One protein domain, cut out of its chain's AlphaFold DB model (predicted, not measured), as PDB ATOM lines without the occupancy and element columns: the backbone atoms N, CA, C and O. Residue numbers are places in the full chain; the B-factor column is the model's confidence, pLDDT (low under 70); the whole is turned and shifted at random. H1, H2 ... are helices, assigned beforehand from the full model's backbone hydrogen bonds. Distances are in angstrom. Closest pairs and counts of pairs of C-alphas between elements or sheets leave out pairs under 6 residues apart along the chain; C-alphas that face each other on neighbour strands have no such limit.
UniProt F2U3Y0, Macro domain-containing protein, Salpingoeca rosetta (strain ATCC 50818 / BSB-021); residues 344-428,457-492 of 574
ATOM      1  N   ALA A 344     237.535 212.369 187.946       92.19
ATOM      2  CA  ALA A 344     236.453 213.039 187.226       92.19
ATOM      3  C   ALA A 344     236.528 214.576 187.316       92.19
ATOM      4  O   ALA A 344     236.234 215.251 186.329       92.19
ATOM      5  N   ASP A 345     236.967 215.141 188.446       96.06
ATOM      6  CA  ASP A 345     237.175 216.592 188.577       96.06
ATOM      7  C   ASP A 345     238.334 217.082 187.690       96.06
ATOM      8  O   ASP A 345     238.241 218.153 187.090       96.06
ATOM      9  N   LEU A 346     239.416 216.298 187.571       96.19
ATOM     10  CA  LEU A 346     240.547 216.603 186.684       96.19
ATOM     11  C   LEU A 346     240.149 216.499 185.207       96.19
ATOM     12  O   LEU A 346     240.396 217.435 184.450       96.19
ATOM     13  N   THR A 347     239.478 215.414 184.811       97.00
ATOM     14  CA  THR A 347     238.932 215.229 183.455       97.00
ATOM     15  C   THR A 347     237.962 216.361 183.101       97.00
ATOM     16  O   THR A 347     238.007 216.895 181.997       97.00
ATOM     17  N   THR A 348     237.120 216.801 184.043       97.75
ATOM     18  CA  THR A 348     236.191 217.927 183.832       97.75
ATOM     19  C   THR A 348     236.933 219.258 183.667       97.75
ATOM     20  O   THR A 348     236.602 220.034 182.770       97.75
ATOM     21  N   ALA A 349     237.960 219.518 184.483       97.62
ATOM     22  CA  ALA A 349     238.765 220.736 184.394       97.62
ATOM     23  C   ALA A 349     239.572 220.814 183.084       97.62
ATOM     24  O   ALA A 349     239.548 221.848 182.413       97.62
ATOM     25  N   TYR A 350     240.230 219.722 182.680       97.94
ATOM     26  CA  TYR A 350     240.937 219.656 181.398       97.94
ATOM     27  C   TYR A 350     239.982 219.754 180.205       97.94
ATOM     28  O   TYR A 350     240.301 220.451 179.243       97.94
ATOM     29  N   ARG A 351     238.791 219.138 180.275       97.94
ATOM     30  CA  ARG A 351     237.762 219.253 179.228       97.94
ATOM     31  C   ARG A 351     237.317 220.699 179.052       97.94
ATOM     32  O   ARG A 351     237.347 221.203 177.937       97.94
ATOM     33  N   ALA A 352     236.972 221.387 180.140       97.94
ATOM     34  CA  ALA A 352     236.576 222.793 180.085       97.94
ATOM     35  C   ALA A 352     237.677 223.680 179.474       97.94
ATOM     36  O   ALA A 352     237.384 224.539 178.642       97.94
ATOM     37  N   LEU A 353     238.943 223.443 179.840       97.94
ATOM     38  CA  LEU A 353     240.098 224.157 179.295       97.94
ATOM     39  C   LEU A 353     240.268 223.929 177.780       97.94
ATOM     40  O   LEU A 353     240.361 224.895 177.023       97.94
ATOM     41  N   LEU A 354     240.282 222.670 177.334       97.06
ATOM     42  CA  LEU A 354     240.518 222.316 175.930       97.06
ATOM     43  C   LEU A 354     239.328 222.674 175.031       97.06
ATOM     44  O   LEU A 354     239.538 223.191 173.938       97.06
ATOM     45  N   THR A 355     238.084 222.513 175.493       97.12
ATOM     46  CA  THR A 355     236.906 223.001 174.756       97.12
ATOM     47  C   THR A 355     236.951 224.524 174.608       97.12
ATOM     48  O   THR A 355     236.803 225.021 173.497       97.12
ATOM     49  N   THR A 356     237.292 225.270 175.668       97.62
ATOM     50  CA  THR A 356     237.444 226.736 175.579       97.62
ATOM     51  C   THR A 356     238.530 227.134 174.573       97.62
ATOM     52  O   THR A 356     238.339 228.081 173.810       97.62
ATOM     53  N   ALA A 357     239.655 226.411 174.522       97.12
ATOM     54  CA  ALA A 357     240.709 226.660 173.540       97.12
ATOM     55  C   ALA A 357     240.247 226.370 172.096       97.12
ATOM     56  O   ALA A 357     240.484 227.195 171.210       97.12
ATOM     57  N   ARG A 358     239.529 225.257 171.871       96.06
ATOM     58  CA  ARG A 358     238.952 224.874 170.567       96.06
ATOM     59  C   ARG A 358     237.947 225.920 170.075       96.06
ATOM     60  O   ARG A 358     238.069 226.395 168.947       96.06
ATOM     61  N   ASP A 359     237.017 226.334 170.933       96.25
ATOM     62  CA  ASP A 359     235.961 227.302 170.603       96.25
ATOM     63  C   ASP A 359     236.532 228.688 170.250       96.25
ATOM     64  O   ASP A 359     236.046 229.359 169.337       96.25
ATOM     65  N   ASN A 360     237.621 229.094 170.914       96.62
ATOM     66  CA  ASN A 360     238.352 230.333 170.626       96.62
ATOM     67  C   ASN A 360     239.407 230.182 169.505       96.62
ATOM     68  O   ASN A 360     240.157 231.122 169.243       96.62
ATOM     69  N   LYS A 361     239.466 229.026 168.822       95.69
ATOM     70  CA  LYS A 361     240.407 228.711 167.725       95.69
ATOM     71  C   LYS A 361     241.892 228.857 168.104       95.69
ATOM     72  O   LYS A 361     242.735 229.161 167.257       95.69
ATOM     73  N   ILE A 362     242.222 228.627 169.375       96.19
ATOM     74  CA  ILE A 362     243.585 228.708 169.910       96.19
ATOM     75  C   ILE A 362     244.372 227.469 169.457       96.19
ATOM     76  O   ILE A 362     244.154 226.373 169.960       96.19
ATOM     77  N   ARG A 363     245.302 227.641 168.506       93.00
ATOM     78  CA  ARG A 363     246.070 226.534 167.893       93.00
ATOM     79  C   ARG A 363     247.115 225.886 168.812       93.00
ATOM     80  O   ARG A 363     247.513 224.750 168.576       93.00
ATOM     81  N   SER A 364     247.584 226.606 169.831       94.00
ATOM     82  CA  SER A 364     248.617 226.144 170.765       94.00
ATOM     83  C   SER A 364     248.275 226.580 172.186       94.00
ATOM     84  O   SER A 364     247.948 227.744 172.418       94.00
ATOM     85  N   LEU A 365     248.331 225.640 173.130       95.44
ATOM     86  CA  LEU A 365     247.925 225.830 174.520       95.44
ATOM     87  C   LEU A 365     248.981 225.238 175.459       95.44
ATOM     88  O   LEU A 365     249.165 224.024 175.505       95.44
ATOM     89  N   ALA A 366     249.608 226.086 176.270       95.19
ATOM     90  CA  ALA A 366     250.395 225.637 177.411       95.19
ATOM     91  C   ALA A 366     249.470 225.387 178.614       95.19
ATOM     92  O   ALA A 366     248.698 226.264 179.001       95.19
ATOM     93  N   THR A 367     249.563 224.208 179.233       95.69
ATOM     94  CA  THR A 367     248.837 223.877 180.470       95.69
ATOM     95  C   THR A 367     249.756 223.209 181.488       95.69
ATOM     96  O   THR A 367     250.733 222.552 181.131       95.69
ATOM     97  N   CYS A 368     249.463 223.399 182.772       96.25
ATOM     98  CA  CYS A 368     250.209 222.790 183.867       96.25
ATOM     99  C   CYS A 368     249.582 221.456 184.314       96.25
ATOM    100  O   CYS A 368     248.498 221.063 183.874       96.25
ATOM    101  N   ALA A 369     250.269 220.756 185.219       96.00
ATOM    102  CA  ALA A 369     249.741 219.577 185.899       96.00
ATOM    103  C   ALA A 369     248.635 219.990 186.895       96.00
ATOM    104  O   ALA A 369     248.917 220.404 188.027       96.00
ATOM    105  N   LEU A 370     247.371 219.936 186.462       96.38
ATOM    106  CA  LEU A 370     246.229 220.359 187.264       96.38
ATOM    107  C   LEU A 370     246.102 219.487 188.520       96.38
ATOM    108  O   LEU A 370     246.214 218.265 188.500       96.38
ATOM    109  N   GLY A 371     245.893 220.143 189.660       96.06
ATOM    110  CA  GLY A 371     245.790 219.484 190.961       96.06
ATOM    111  C   GLY A 371     247.115 219.008 191.583       96.06
ATOM    112  O   GLY A 371     247.163 218.818 192.797       96.06
ATOM    113  N   CYS A 372     248.215 218.886 190.832       95.56
ATOM    114  CA  CYS A 372     249.490 218.370 191.363       95.56
ATOM    115  C   CYS A 372     250.194 219.287 192.377       95.56
ATOM    116  O   CYS A 372     251.087 218.842 193.092       95.56
ATOM    117  N   GLY A 373     249.781 220.555 192.466       95.31
ATOM    118  CA  GLY A 373     250.183 221.475 193.530       95.31
ATOM    119  C   GLY A 373     249.422 221.226 194.841       95.31
ATOM    120  O   GLY A 373     249.476 220.149 195.431       95.31
ATOM    121  N   ALA A 374     248.690 222.238 195.314       91.19
ATOM    122  CA  ALA A 374     248.026 222.216 196.623       91.19
ATOM    123  C   ALA A 374     247.026 221.057 196.829       91.19
ATOM    124  O   ALA A 374     246.846 220.612 197.964       91.19
ATOM    125  N   PHE A 375     246.411 220.546 195.756       91.25
ATOM    126  CA  PHE A 375     245.432 219.450 195.804       91.25
ATOM    127  C   PHE A 375     246.077 218.051 195.842       91.25
ATOM    128  O   PHE A 375     245.380 217.068 196.078       91.25
ATOM    129  N   ARG A 376     247.408 217.958 195.685       93.44
ATOM    130  CA  ARG A 376     248.213 216.726 195.793       93.44
ATOM    131  C   ARG A 376     247.790 215.585 194.857       93.44
ATOM    132  O   ARG A 376     247.998 214.416 195.181       93.44
ATOM    133  N   CYS A 377     247.237 215.902 193.688       93.56
ATOM    134  CA  CYS A 377     247.003 214.897 192.652       93.56
ATOM    135  C   CYS A 377     248.337 214.290 192.194       93.56
ATOM    136  O   CYS A 377     249.321 215.012 192.022       93.56
ATOM    137  N   SER A 378     248.379 212.979 191.950       95.38
ATOM    138  CA  SER A 378     249.565 212.354 191.347       95.38
ATOM    139  C   SER A 378     249.828 212.956 189.956       95.38
ATOM    140  O   SER A 378     248.870 213.069 189.185       95.38
ATOM    141  N   PRO A 379     251.084 213.291 189.587       93.00
ATOM    142  CA  PRO A 379     251.438 213.719 188.231       93.00
ATOM    143  C   PRO A 379     250.921 212.765 187.153       93.00
ATOM    144  O   PRO A 379     250.400 213.214 186.139       93.00
ATOM    145  N   TYR A 380     250.960 211.457 187.419       92.56
ATOM    146  CA  TYR A 380     250.397 210.433 186.540       92.56
ATOM    147  C   TYR A 380     248.872 210.556 186.375       92.56
ATOM    148  O   TYR A 380     248.368 210.451 185.263       92.56
ATOM    149  N   ALA A 381     248.127 210.844 187.448       93.50
ATOM    150  CA  ALA A 381     246.675 211.028 187.375       93.50
ATOM    151  C   ALA A 381     246.292 212.312 186.617       93.50
ATOM    152  O   ALA A 381     245.342 212.304 185.839       93.50
ATOM    153  N   SER A 382     247.058 213.396 186.797       96.00
ATOM    154  CA  SER A 382     246.896 214.633 186.023       96.00
ATOM    155  C   SER A 382     247.226 214.431 184.544       96.00
ATOM    156  O   SER A 382     246.457 214.866 183.693       96.00
ATOM    157  N   ALA A 383     248.341 213.767 184.229       94.88
ATOM    158  CA  ALA A 383     248.748 213.497 182.853       94.88
ATOM    159  C   ALA A 383     247.737 212.582 182.150       94.88
ATOM    160  O   ALA A 383     247.274 212.896 181.059       94.88
ATOM    161  N   ARG A 384     247.310 211.495 182.808       95.56
ATOM    162  CA  ARG A 384     246.282 210.587 182.292       95.56
ATOM    163  C   ARG A 384     244.962 211.311 182.008       95.56
ATOM    164  O   ARG A 384     244.429 211.150 180.917       95.56
ATOM    165  N   ALA A 385     244.472 212.135 182.937       96.69
ATOM    166  CA  ALA A 385     243.248 212.911 182.730       96.69
ATOM    167  C   ALA A 385     243.375 213.938 181.584       96.69
ATOM    168  O   ALA A 385     242.388 214.213 180.910       96.69
ATOM    169  N   LEU A 386     244.573 214.481 181.337       96.75
ATOM    170  CA  LEU A 386     244.851 215.335 180.178       96.75
ATOM    171  C   LEU A 386     244.808 214.534 178.863       96.75
ATOM    172  O   LEU A 386     244.102 214.936 177.941       96.75
ATOM    173  N   PHE A 387     245.497 213.390 178.782       95.25
ATOM    174  CA  PHE A 387     245.493 212.536 177.585       95.25
ATOM    175  C   PHE A 387     244.092 211.990 177.256       95.25
ATOM    176  O   PHE A 387     243.667 212.073 176.106       95.25
ATOM    177  N   GLU A 388     243.342 211.502 178.255       95.81
ATOM    178  CA  GLU A 388     241.962 211.011 178.080       95.81
ATOM    179  C   GLU A 388     241.016 212.094 177.527       95.81
ATOM    180  O   GLU A 388     240.099 211.778 176.771       95.81
ATOM    181  N   VAL A 389     241.250 213.369 177.859       97.31
ATOM    182  CA  VAL A 389     240.474 214.499 177.324       97.31
ATOM    183  C   VAL A 389     240.937 214.916 175.929       97.31
ATOM    184  O   VAL A 389     240.099 215.312 175.123       97.31
ATOM    185  N   ILE A 390     242.231 214.843 175.606       96.06
ATOM    186  CA  ILE A 390     242.731 215.199 174.265       96.06
ATOM    187  C   ILE A 390     242.181 214.230 173.210       96.06
ATOM    188  O   ILE A 390     241.638 214.686 172.205       96.06
ATOM    189  N   ASP A 391     242.182 212.922 173.495       94.31
ATOM    190  CA  ASP A 391     241.542 211.885 172.662       94.31
ATOM    191  C   ASP A 391     240.024 212.124 172.447       94.31
ATOM    192  O   ASP A 391     239.425 211.598 171.505       94.31
ATOM    193  N   GLU A 392     239.371 212.902 173.317       96.31
ATOM    194  CA  GLU A 392     237.936 213.190 173.256       96.31
ATOM    195  C   GLU A 392     237.611 214.530 172.582       96.31
ATOM    196  O   GLU A 392     236.748 214.577 171.702       96.31
ATOM    197  N   VAL A 393     238.276 215.611 173.001       95.56
ATOM    198  CA  VAL A 393     238.030 216.991 172.547       95.56
ATOM    199  C   VAL A 393     238.701 217.273 171.203       95.56
ATOM    200  O   VAL A 393     238.205 218.118 170.455       95.56
ATOM    201  N   ASP A 394     239.782 216.564 170.867       94.19
ATOM    202  CA  ASP A 394     240.580 216.797 169.660       94.19
ATOM    203  C   ASP A 394     240.833 215.530 168.825       94.19
ATOM    204  O   ASP A 394     241.919 215.298 168.297       94.19
ATOM    205  N   ARG A 395     239.775 214.735 168.623       91.62
ATOM    206  CA  ARG A 395     239.751 213.619 167.648       91.62
ATOM    207  C   ARG A 395     240.215 214.018 166.244       91.62
ATOM    208  O   ARG A 395     240.668 213.175 165.478       91.62
ATOM    209  N   ASP A 396     240.055 215.296 165.916       89.50
ATOM    210  CA  ASP A 396     240.374 215.874 164.619       89.50
ATOM    211  C   ASP A 396     241.875 216.208 164.478       89.50
ATOM    212  O   ASP A 396     242.340 216.412 163.355       89.50
ATOM    213  N   GLY A 397     242.643 216.244 165.577       89.06
ATOM    214  CA  GLY A 397     244.066 216.605 165.593       89.06
ATOM    215  C   GLY A 397     244.311 218.058 165.178       89.06
ATOM    216  O   GLY A 397     245.049 218.313 164.225       89.06
ATOM    217  N   THR A 398     243.623 218.994 165.834       86.88
ATOM    218  CA  THR A 398     243.651 220.442 165.570       86.88
ATOM    219  C   THR A 398     244.520 221.237 166.545       86.88
ATOM    220  O   THR A 398     244.932 222.346 166.199       86.88
ATOM    221  N   PHE A 399     244.844 220.689 167.720       87.19
ATOM    222  CA  PHE A 399     245.892 221.232 168.581       87.19
ATOM    223  C   PHE A 399     247.263 220.720 168.146       87.19
ATOM    224  O   PHE A 399     247.433 219.537 167.848       87.19
ATOM    225  N   ASP A 400     248.273 221.590 168.197       79.06
ATOM    226  CA  ASP A 400     249.653 221.122 168.117       79.06
ATOM    227  C   ASP A 400     250.076 220.457 169.439       79.06
ATOM    228  O   ASP A 400     250.467 221.104 170.413       79.06
ATOM    229  N   VAL A 401     249.990 219.127 169.455       67.06
ATOM    230  CA  VAL A 401     250.358 218.263 170.583       67.06
ATOM    231  C   VAL A 401     251.886 218.132 170.748       67.06
ATOM    232  O   VAL A 401     252.341 217.513 171.713       67.06
ATOM    233  N   SER A 402     252.706 218.777 169.901       62.06
ATOM    234  CA  SER A 402     254.169 218.849 170.072       62.06
ATOM    235  C   SER A 402     254.574 219.256 171.496       62.06
ATOM    236  O   SER A 402     255.504 218.679 172.064       62.06
ATOM    237  N   MET A 403     253.818 220.157 172.136       56.28
ATOM    238  CA  MET A 403     254.098 220.637 173.490       56.28
ATOM    239  C   MET A 403     253.918 219.565 174.586       56.28
ATOM    240  O   MET A 403     254.500 219.703 175.661       56.28
ATOM    241  N   LEU A 404     253.211 218.451 174.334       62.59
ATOM    242  CA  LEU A 404     253.191 217.318 175.275       62.59
ATOM    243  C   LEU A 404     254.520 216.553 175.315       62.59
ATOM    244  O   LEU A 404     254.781 215.867 176.302       62.59
ATOM    245  N   SER A 405     255.406 216.698 174.322       57.97
ATOM    246  CA  SER A 405     256.776 216.165 174.421       57.97
ATOM    247  C   SER A 405     257.567 216.833 175.558       57.97
ATOM    248  O   SER A 405     258.292 216.157 176.289       57.97
ATOM    249  N   ALA A 406     257.320 218.126 175.805       53.53
ATOM    250  CA  ALA A 406     257.845 218.870 176.950       53.53
ATOM    251  C   ALA A 406     257.164 218.500 178.286       53.53
ATOM    252  O   ALA A 406     257.603 218.949 179.342       53.53
ATOM    253  N   PHE A 407     256.124 217.659 178.260       63.94
ATOM    254  CA  PHE A 407     255.563 216.984 179.436       63.94
ATOM    255  C   PHE A 407     256.136 215.564 179.585       63.94
ATOM    256  O   PHE A 407     256.429 215.136 180.701       63.94
ATOM    257  N   LYS A 408     256.359 214.866 178.459       68.12
ATOM    258  CA  LYS A 408     256.999 213.544 178.384       68.12
ATOM    259  C   LYS A 408     258.418 213.584 178.970       68.12
ATOM    260  O   LYS A 408     258.671 212.868 179.932       68.12
ATOM    261  N   GLN A 409     259.296 214.477 178.499       58.84
ATOM    262  CA  GLN A 409     260.690 214.546 178.975       58.84
ATOM    263  C   GLN A 409     260.832 214.771 180.499       58.84
ATOM    264  O   GLN A 409     261.566 214.012 181.131       58.84
ATOM    265  N   PRO A 410     260.151 215.741 181.148       55.06
ATOM    266  CA  PRO A 410     260.221 215.885 182.604       55.06
ATOM    267  C   PRO A 410     259.616 214.708 183.370       55.06
ATOM    268  O   PRO A 410     260.088 214.407 184.462       55.06
ATOM    269  N   PHE A 411     258.598 214.036 182.820       65.81
ATOM    270  CA  PHE A 411     258.012 212.839 183.427       65.81
ATOM    271  C   PHE A 411     258.999 211.663 183.370       65.81
ATOM    272  O   PHE A 411     259.335 211.092 184.406       65.81
ATOM    273  N   GLU A 412     259.530 211.357 182.184       66.44
ATOM    274  CA  GLU A 412     260.545 210.319 181.978       66.44
ATOM    275  C   GLU A 412     261.809 210.588 182.788       66.44
ATOM    276  O   GLU A 412     262.328 209.672 183.418       66.44
ATOM    277  N   LYS A 413     262.265 211.844 182.872       67.69
ATOM    278  CA  LYS A 413     263.396 212.210 183.727       67.69
ATOM    279  C   LYS A 413     263.081 211.998 185.210       67.69
ATOM    280  O   LYS A 413     263.830 211.313 185.898       67.69
ATOM    281  N   TYR A 414     261.968 212.547 185.704       61.81
ATOM    282  CA  TYR A 414     261.614 212.496 187.127       61.81
ATOM    283  C   TYR A 414     261.403 211.066 187.642       61.81
ATOM    284  O   TYR A 414     261.755 210.775 188.784       61.81
ATOM    285  N   TYR A 415     260.850 210.170 186.819       62.03
ATOM    286  CA  TYR A 415     260.677 208.764 187.185       62.03
ATOM    287  C   TYR A 415     261.904 207.902 186.823       62.03
ATOM    288  O   TYR A 415     262.303 207.064 187.628       62.03
ATOM    289  N   GLY A 416     262.582 208.155 185.701       64.50
ATOM    290  CA  GLY A 416     263.797 207.443 185.282       64.50
ATOM    291  C   GLY A 416     264.984 207.641 186.229       64.50
ATOM    292  O   GLY A 416     265.566 206.659 186.693       64.50
ATOM    293  N   GLU A 417     265.278 208.885 186.637       58.31
ATOM    294  CA  GLU A 417     266.312 209.190 187.648       58.31
ATOM    295  C   GLU A 417     266.006 208.558 189.023       58.31
ATOM    296  O   GLU A 417     266.902 208.411 189.855       58.31
ATOM    297  N   LYS A 418     264.748 208.171 189.287       52.41
ATOM    298  CA  LYS A 418     264.331 207.494 190.529       52.41
ATOM    299  C   LYS A 418     264.408 205.970 190.464       52.41
ATOM    300  O   LYS A 418     264.547 205.346 191.517       52.41
ATOM    301  N   VAL A 419     264.327 205.382 189.273       49.62
ATOM    302  CA  VAL A 419     264.351 203.925 189.064       49.62
ATOM    303  C   VAL A 419     265.779 203.423 188.812       49.62
ATOM    304  O   VAL A 419     266.175 202.413 189.401       49.62
ATOM    305  N   GLY A 420     266.573 204.187 188.051       42.59
ATOM    306  CA  GLY A 420     267.967 203.892 187.701       42.59
ATOM    307  C   GLY A 420     268.118 203.430 186.247       42.59
ATOM    308  O   GLY A 420     267.393 202.549 185.797       42.59
ATOM    309  N   SER A 421     269.065 204.025 185.518       42.88
ATOM    310  CA  SER A 421     269.239 203.849 184.065       42.88
ATOM    311  C   SER A 421     269.718 202.458 183.638       42.88
ATOM    312  O   SER A 421     269.294 201.966 182.596       42.88
ATOM    313  N   GLY A 422     270.548 201.795 184.450       39.94
ATOM    314  CA  GLY A 422     271.233 200.537 184.101       39.94
ATOM    315  C   GLY A 422     270.361 199.281 183.938       39.94
ATOM    316  O   GLY A 422     270.901 198.188 183.955       39.94
ATOM    317  N   LEU A 423     269.035 199.407 183.827       43.47
ATOM    318  CA  LEU A 423     268.119 198.309 183.470       43.47
ATOM    319  C   LEU A 423     267.376 198.554 182.145       43.47
ATOM    320  O   LEU A 423     266.557 197.729 181.747       43.47
ATOM    321  N   TYR A 424     267.622 199.683 181.473       37.03
ATOM    322  CA  TYR A 424     266.936 200.036 180.227       37.03
ATOM    323  C   TYR A 424     267.592 199.387 178.994       37.03
ATOM    324  O   TYR A 424     266.895 198.889 178.114       37.03
ATOM    325  N   GLU A 425     268.925 199.339 178.957       40.44
ATOM    326  CA  GLU A 425     269.702 198.843 177.809       40.44
ATOM    327  C   GLU A 425     269.802 197.306 177.780       40.44
ATOM    328  O   GLU A 425     269.591 196.695 176.729       40.44
ATOM    329  N   ASP A 426     270.004 196.664 178.939       39.12
ATOM    330  CA  ASP A 426     270.004 195.196 179.077       39.12
ATOM    331  C   ASP A 426     268.699 194.559 178.570       39.12
ATOM    332  O   ASP A 426     268.705 193.468 177.994       39.12
ATOM    333  N   LEU A 427     267.566 195.252 178.745       37.12
ATOM    334  CA  LEU A 427     266.264 194.742 178.327       37.12
ATOM    335  C   LEU A 427     266.075 194.791 176.804       37.12
ATOM    336  O   LEU A 427     265.463 193.878 176.256       37.12
ATOM    337  N   GLN A 428     266.637 195.791 176.112       42.66
ATOM    338  CA  GLN A 428     266.550 195.877 174.649       42.66
ATOM    339  C   GLN A 428     267.282 194.713 173.969       42.66
ATOM    340  O   GLN A 428     266.738 194.110 173.040       42.66
ATOM    341  N   ALA A 457     254.297 200.706 204.367       58.25
ATOM    342  CA  ALA A 457     255.261 199.676 203.978       58.25
ATOM    343  C   ALA A 457     255.239 199.356 202.470       58.25
ATOM    344  O   ALA A 457     256.269 198.988 201.917       58.25
ATOM    345  N   GLU A 458     254.098 199.526 201.795       47.34
ATOM    346  CA  GLU A 458     253.998 199.407 200.331       47.34
ATOM    347  C   GLU A 458     254.532 200.668 199.634       47.34
ATOM    348  O   GLU A 458     255.226 200.559 198.627       47.34
ATOM    349  N   LEU A 459     254.298 201.855 200.206       48.84
ATOM    350  CA  LEU A 459     254.883 203.118 199.730       48.84
ATOM    351  C   LEU A 459     256.405 203.198 199.937       48.84
ATOM    352  O   LEU A 459     257.080 203.853 199.147       48.84
ATOM    353  N   ASP A 460     256.947 202.527 200.952       49.69
ATOM    354  CA  ASP A 460     258.390 202.404 201.196       49.69
ATOM    355  C   ASP A 460     259.026 201.247 200.366       49.69
ATOM    356  O   ASP A 460     260.248 201.078 200.370       49.69
ATOM    357  N   ASN A 461     258.239 200.444 199.625       68.44
ATOM    358  CA  ASN A 461     258.734 199.298 198.849       68.44
ATOM    359  C   ASN A 461     259.173 199.688 197.423       68.44
ATOM    360  O   ASN A 461     258.349 199.876 196.524       68.44
ATOM    361  N   LYS A 462     260.493 199.711 197.184       53.56
ATOM    362  CA  LYS A 462     261.097 200.015 195.873       53.56
ATOM    363  C   LYS A 462     260.552 199.144 194.726       53.56
ATOM    364  O   LYS A 462     260.374 199.652 193.625       53.56
ATOM    365  N   ALA A 463     260.239 197.868 194.964       56.31
ATOM    366  CA  ALA A 463     259.740 196.978 193.911       56.31
ATOM    367  C   ALA A 463     258.332 197.368 193.416       56.31
ATOM    368  O   ALA A 463     258.058 197.273 192.221       56.31
ATOM    369  N   ALA A 464     257.465 197.858 194.310       49.44
ATOM    370  CA  ALA A 464     256.124 198.321 193.947       49.44
ATOM    371  C   ALA A 464     256.179 199.604 193.097       49.44
ATOM    372  O   ALA A 464     255.449 199.730 192.115       49.44
ATOM    373  N   TRP A 465     257.097 200.520 193.427       49.53
ATOM    374  CA  TRP A 465     257.355 201.709 192.610       49.53
ATOM    375  C   TRP A 465     257.929 201.367 191.237       49.53
ATOM    376  O   TRP A 465     257.440 201.911 190.253       49.53
ATOM    377  N   ASN A 466     258.899 200.449 191.156       53.97
ATOM    378  CA  ASN A 466     259.497 200.031 189.884       53.97
ATOM    379  C   ASN A 466     258.442 199.487 188.898       53.97
ATOM    380  O   ASN A 466     258.437 199.887 187.733       53.97
ATOM    381  N   GLY A 467     257.524 198.629 189.366       54.81
ATOM    382  CA  GLY A 467     256.406 198.136 188.551       54.81
ATOM    383  C   GLY A 467     255.483 199.268 188.087       54.81
ATOM    384  O   GLY A 467     255.258 199.430 186.893       54.81
ATOM    385  N   PHE A 468     255.052 200.132 189.014       48.91
ATOM    386  CA  PHE A 468     254.215 201.293 188.693       48.91
ATOM    387  C   PHE A 468     254.855 202.234 187.656       48.91
ATOM    388  O   PHE A 468     254.160 202.764 186.791       48.91
ATOM    389  N   THR A 469     256.175 202.445 187.708       56.81
ATOM    390  CA  THR A 469     256.885 203.255 186.707       56.81
ATOM    391  C   THR A 469     257.006 202.571 185.350       56.81
ATOM    392  O   THR A 469     256.922 203.258 184.339       56.81
ATOM    393  N   HIS A 470     257.156 201.243 185.305       61.41
ATOM    394  CA  HIS A 470     257.183 200.491 184.049       61.41
ATOM    395  C   HIS A 470     255.824 200.575 183.336       61.41
ATOM    396  O   HIS A 470     255.767 200.993 182.179       61.41
ATOM    397  N   ASP A 471     254.730 200.317 184.062       57.31
ATOM    398  CA  ASP A 471     253.360 200.454 183.553       57.31
ATOM    399  C   ASP A 471     253.063 201.888 183.080       57.31
ATOM    400  O   ASP A 471     252.454 202.091 182.029       57.31
ATOM    401  N   ALA A 472     253.510 202.902 183.832       51.62
ATOM    402  CA  ALA A 472     253.313 204.304 183.469       51.62
ATOM    403  C   ALA A 472     254.063 204.689 182.183       51.62
ATOM    404  O   ALA A 472     253.474 205.344 181.321       51.62
ATOM    405  N   THR A 473     255.323 204.269 182.024       63.75
ATOM    406  CA  THR A 473     256.100 204.517 180.799       63.75
ATOM    407  C   THR A 473     255.491 203.783 179.607       63.75
ATOM    408  O   THR A 473     255.250 204.417 178.584       63.75
ATOM    409  N   LEU A 474     255.131 202.500 179.748       69.69
ATOM    410  CA  LEU A 474     254.467 201.738 178.685       69.69
ATOM    411  C   LEU A 474     253.118 202.347 178.280       69.69
ATOM    412  O   LEU A 474     252.790 202.364 177.095       69.69
ATOM    413  N   LEU A 475     252.325 202.870 179.218       61.09
ATOM    414  CA  LEU A 475     251.057 203.534 178.893       61.09
ATOM    415  C   LEU A 475     251.262 204.879 178.186       61.09
ATOM    416  O   LEU A 475     250.521 205.187 177.252       61.09
ATOM    417  N   ILE A 476     252.276 205.656 178.577       63.56
ATOM    418  CA  ILE A 476     252.655 206.898 177.886       63.56
ATOM    419  C   ILE A 476     253.163 206.582 176.475       63.56
ATOM    420  O   ILE A 476     252.722 207.205 175.511       63.56
ATOM    421  N   GLU A 477     254.041 205.596 176.323       71.69
ATOM    422  CA  GLU A 477     254.601 205.202 175.032       71.69
ATOM    423  C   GLU A 477     253.535 204.637 174.087       71.69
ATOM    424  O   GLU A 477     253.447 205.075 172.941       71.69
ATOM    425  N   ASN A 478     252.640 203.774 174.576       67.56
ATOM    426  CA  ASN A 478     251.492 203.305 173.799       67.56
ATOM    427  C   ASN A 478     250.543 204.450 173.409       67.56
ATOM    428  O   ASN A 478     250.053 204.462 172.280       67.56
ATOM    429  N   ALA A 479     250.311 205.442 174.278       60.41
ATOM    430  CA  ALA A 479     249.512 206.619 173.933       60.41
ATOM    431  C   ALA A 479     250.185 207.477 172.842       60.41
ATOM    432  O   ALA A 479     249.544 207.821 171.849       60.41
ATOM    433  N   PHE A 480     251.487 207.760 172.965       67.81
ATOM    434  CA  PHE A 480     252.248 208.493 171.946       67.81
ATOM    435  C   PHE A 480     252.345 207.727 170.618       67.81
ATOM    436  O   PHE A 480     252.229 208.342 169.558       67.81
ATOM    437  N   ASN A 481     252.500 206.402 170.646       74.00
ATOM    438  CA  ASN A 481     252.555 205.571 169.443       74.00
ATOM    439  C   ASN A 481     251.182 205.457 168.763       74.00
ATOM    440  O   ASN A 481     251.096 205.618 167.547       74.00
ATOM    441  N   LYS A 482     250.093 205.309 169.532       74.88
ATOM    442  CA  LYS A 482     248.709 205.409 169.035       74.88
ATOM    443  C   LYS A 482     248.446 206.771 168.377       74.88
ATOM    444  O   LYS A 482     247.877 206.821 167.290       74.88
ATOM    445  N   TYR A 483     248.894 207.864 168.997       64.25
ATOM    446  CA  TYR A 483     248.734 209.220 168.463       64.25
ATOM    447  C   TYR A 483     249.561 209.447 167.180       64.25
ATOM    448  O   TYR A 483     249.032 209.939 166.182       64.25
ATOM    449  N   ARG A 484     250.826 208.995 167.146       71.50
ATOM    450  CA  ARG A 484     251.661 208.976 165.927       71.50
ATOM    451  C   ARG A 484     251.004 208.176 164.797       71.50
ATOM    452  O   ARG A 484     250.939 208.665 163.671       71.50
ATOM    453  N   ALA A 485     250.481 206.987 165.097       73.38
ATOM    454  CA  ALA A 485     249.782 206.146 164.129       73.38
ATOM    455  C   ALA A 485     248.500 206.814 163.599       73.38
ATOM    456  O   ALA A 485     248.239 206.756 162.399       73.38
ATOM    457  N   ALA A 486     247.740 207.509 164.454       68.56
ATOM    458  CA  ALA A 486     246.563 208.273 164.041       68.56
ATOM    459  C   ALA A 486     246.921 209.433 163.090       68.56
ATOM    460  O   ALA A 486     246.269 209.596 162.058       68.56
ATOM    461  N   ILE A 487     247.990 210.191 163.373       69.50
ATOM    462  CA  ILE A 487     248.499 211.237 162.466       69.50
ATOM    463  C   ILE A 487     248.949 210.636 161.127       69.50
ATOM    464  O   ILE A 487     248.583 211.154 160.070       69.50
ATOM    465  N   ALA A 488     249.713 209.540 161.149       75.00
ATOM    466  CA  ALA A 488     250.192 208.877 159.937       75.00
ATOM    467  C   ALA A 488     249.032 208.340 159.077       75.00
ATOM    468  O   ALA A 488     249.009 208.550 157.865       75.00
ATOM    469  N   ALA A 489     248.028 207.717 159.703       76.69
ATOM    470  CA  ALA A 489     246.821 207.252 159.027       76.69
ATOM    471  C   ALA A 489     245.980 208.408 158.457       76.69
ATOM    472  O   ALA A 489     245.425 208.272 157.369       76.69
ATOM    473  N   LYS A 490     245.915 209.558 159.146       74.62
ATOM    474  CA  LYS A 490     245.238 210.760 158.634       74.62
ATOM    475  C   LYS A 490     245.944 211.316 157.394       74.62
ATOM    476  O   LYS A 490     245.271 211.559 156.399       74.62
ATOM    477  N   ARG A 491     247.281 211.441 157.421       76.94
ATOM    478  CA  ARG A 491     248.080 211.881 156.259       76.94
ATOM    479  C   ARG A 491     247.894 210.964 155.045       76.94
ATOM    480  O   ARG A 491     247.730 211.458 153.940       76.94
ATOM    481  N   LYS A 492     247.840 209.642 155.249       82.44
ATOM    482  CA  LYS A 492     247.568 208.691 154.156       82.44
ATOM    483  C   LYS A 492     246.170 208.823 153.538       82.44
ATOM    484  O   LYS A 492     246.013 208.438 152.392       82.44
TER     485      LYS A 492
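This is residues 344 to 428 and 457 to 492 of the 574 residues of the protein "Macro domain-containing protein" of Salpingoeca rosetta (strain ATCC 50818 / BSB-021) (UniProt F2U3Y0). The long helix H5 makes one side of a flat body; H2 and then H1 follow it in a row, and H3 packs on H5 and stands near H2. The printed part has 121 residues with five named helices, H1 to H5, and no named strand: all helix. It is only just compact, close to loose, with a radius of gyration of the C-alphas of 16.1 A and spans of 47 by 40 by 20 A.

H5, residues 462 to 492, is 44.7 A long and ends at C-alpha 492 (247.568, 208.691, 154.156). H3 is residues 401 to 419, 27.3 A; H2 379 to 393, 20.9 A; H1 344 to 359, 21.9 A, from C-alpha 344 (236.453, 213.039, 187.226); H4 425 to 428, 5.4 A.

H5 touches H3 with residues 466 to 476 alone, closest C-alphas Asn 466 and Val 419, 6.3 A, at a shallow tilt of 21 degrees, opposite ways. H2 is close to H5 but not clearly touching, C-alphas Tyr 380 and Ala 472 being closest at 7.4 A. H1 touches H2, closest C-alphas Thr 347 and Ala 385, 5.0 A, at a steep tilt of 45 degrees, the same way. H4 touches no helix. Every O i to N i+4 pair is within hydrogen-bond range in H1 and H5, 10 of 11 in H2 and 10 of 15 in H3; H4 is too short for one.

The C-alphas farthest apart, Ala 457 and Lys 492, are 51.2 A apart. Residues 429 to 456 are not printed, a gap of 31.7 A between C-alphas 428 and 457. The link H1 to H2 is long. Low confidence, under 70, covers 54 residues, among them 401 to 428 and 457 to 476.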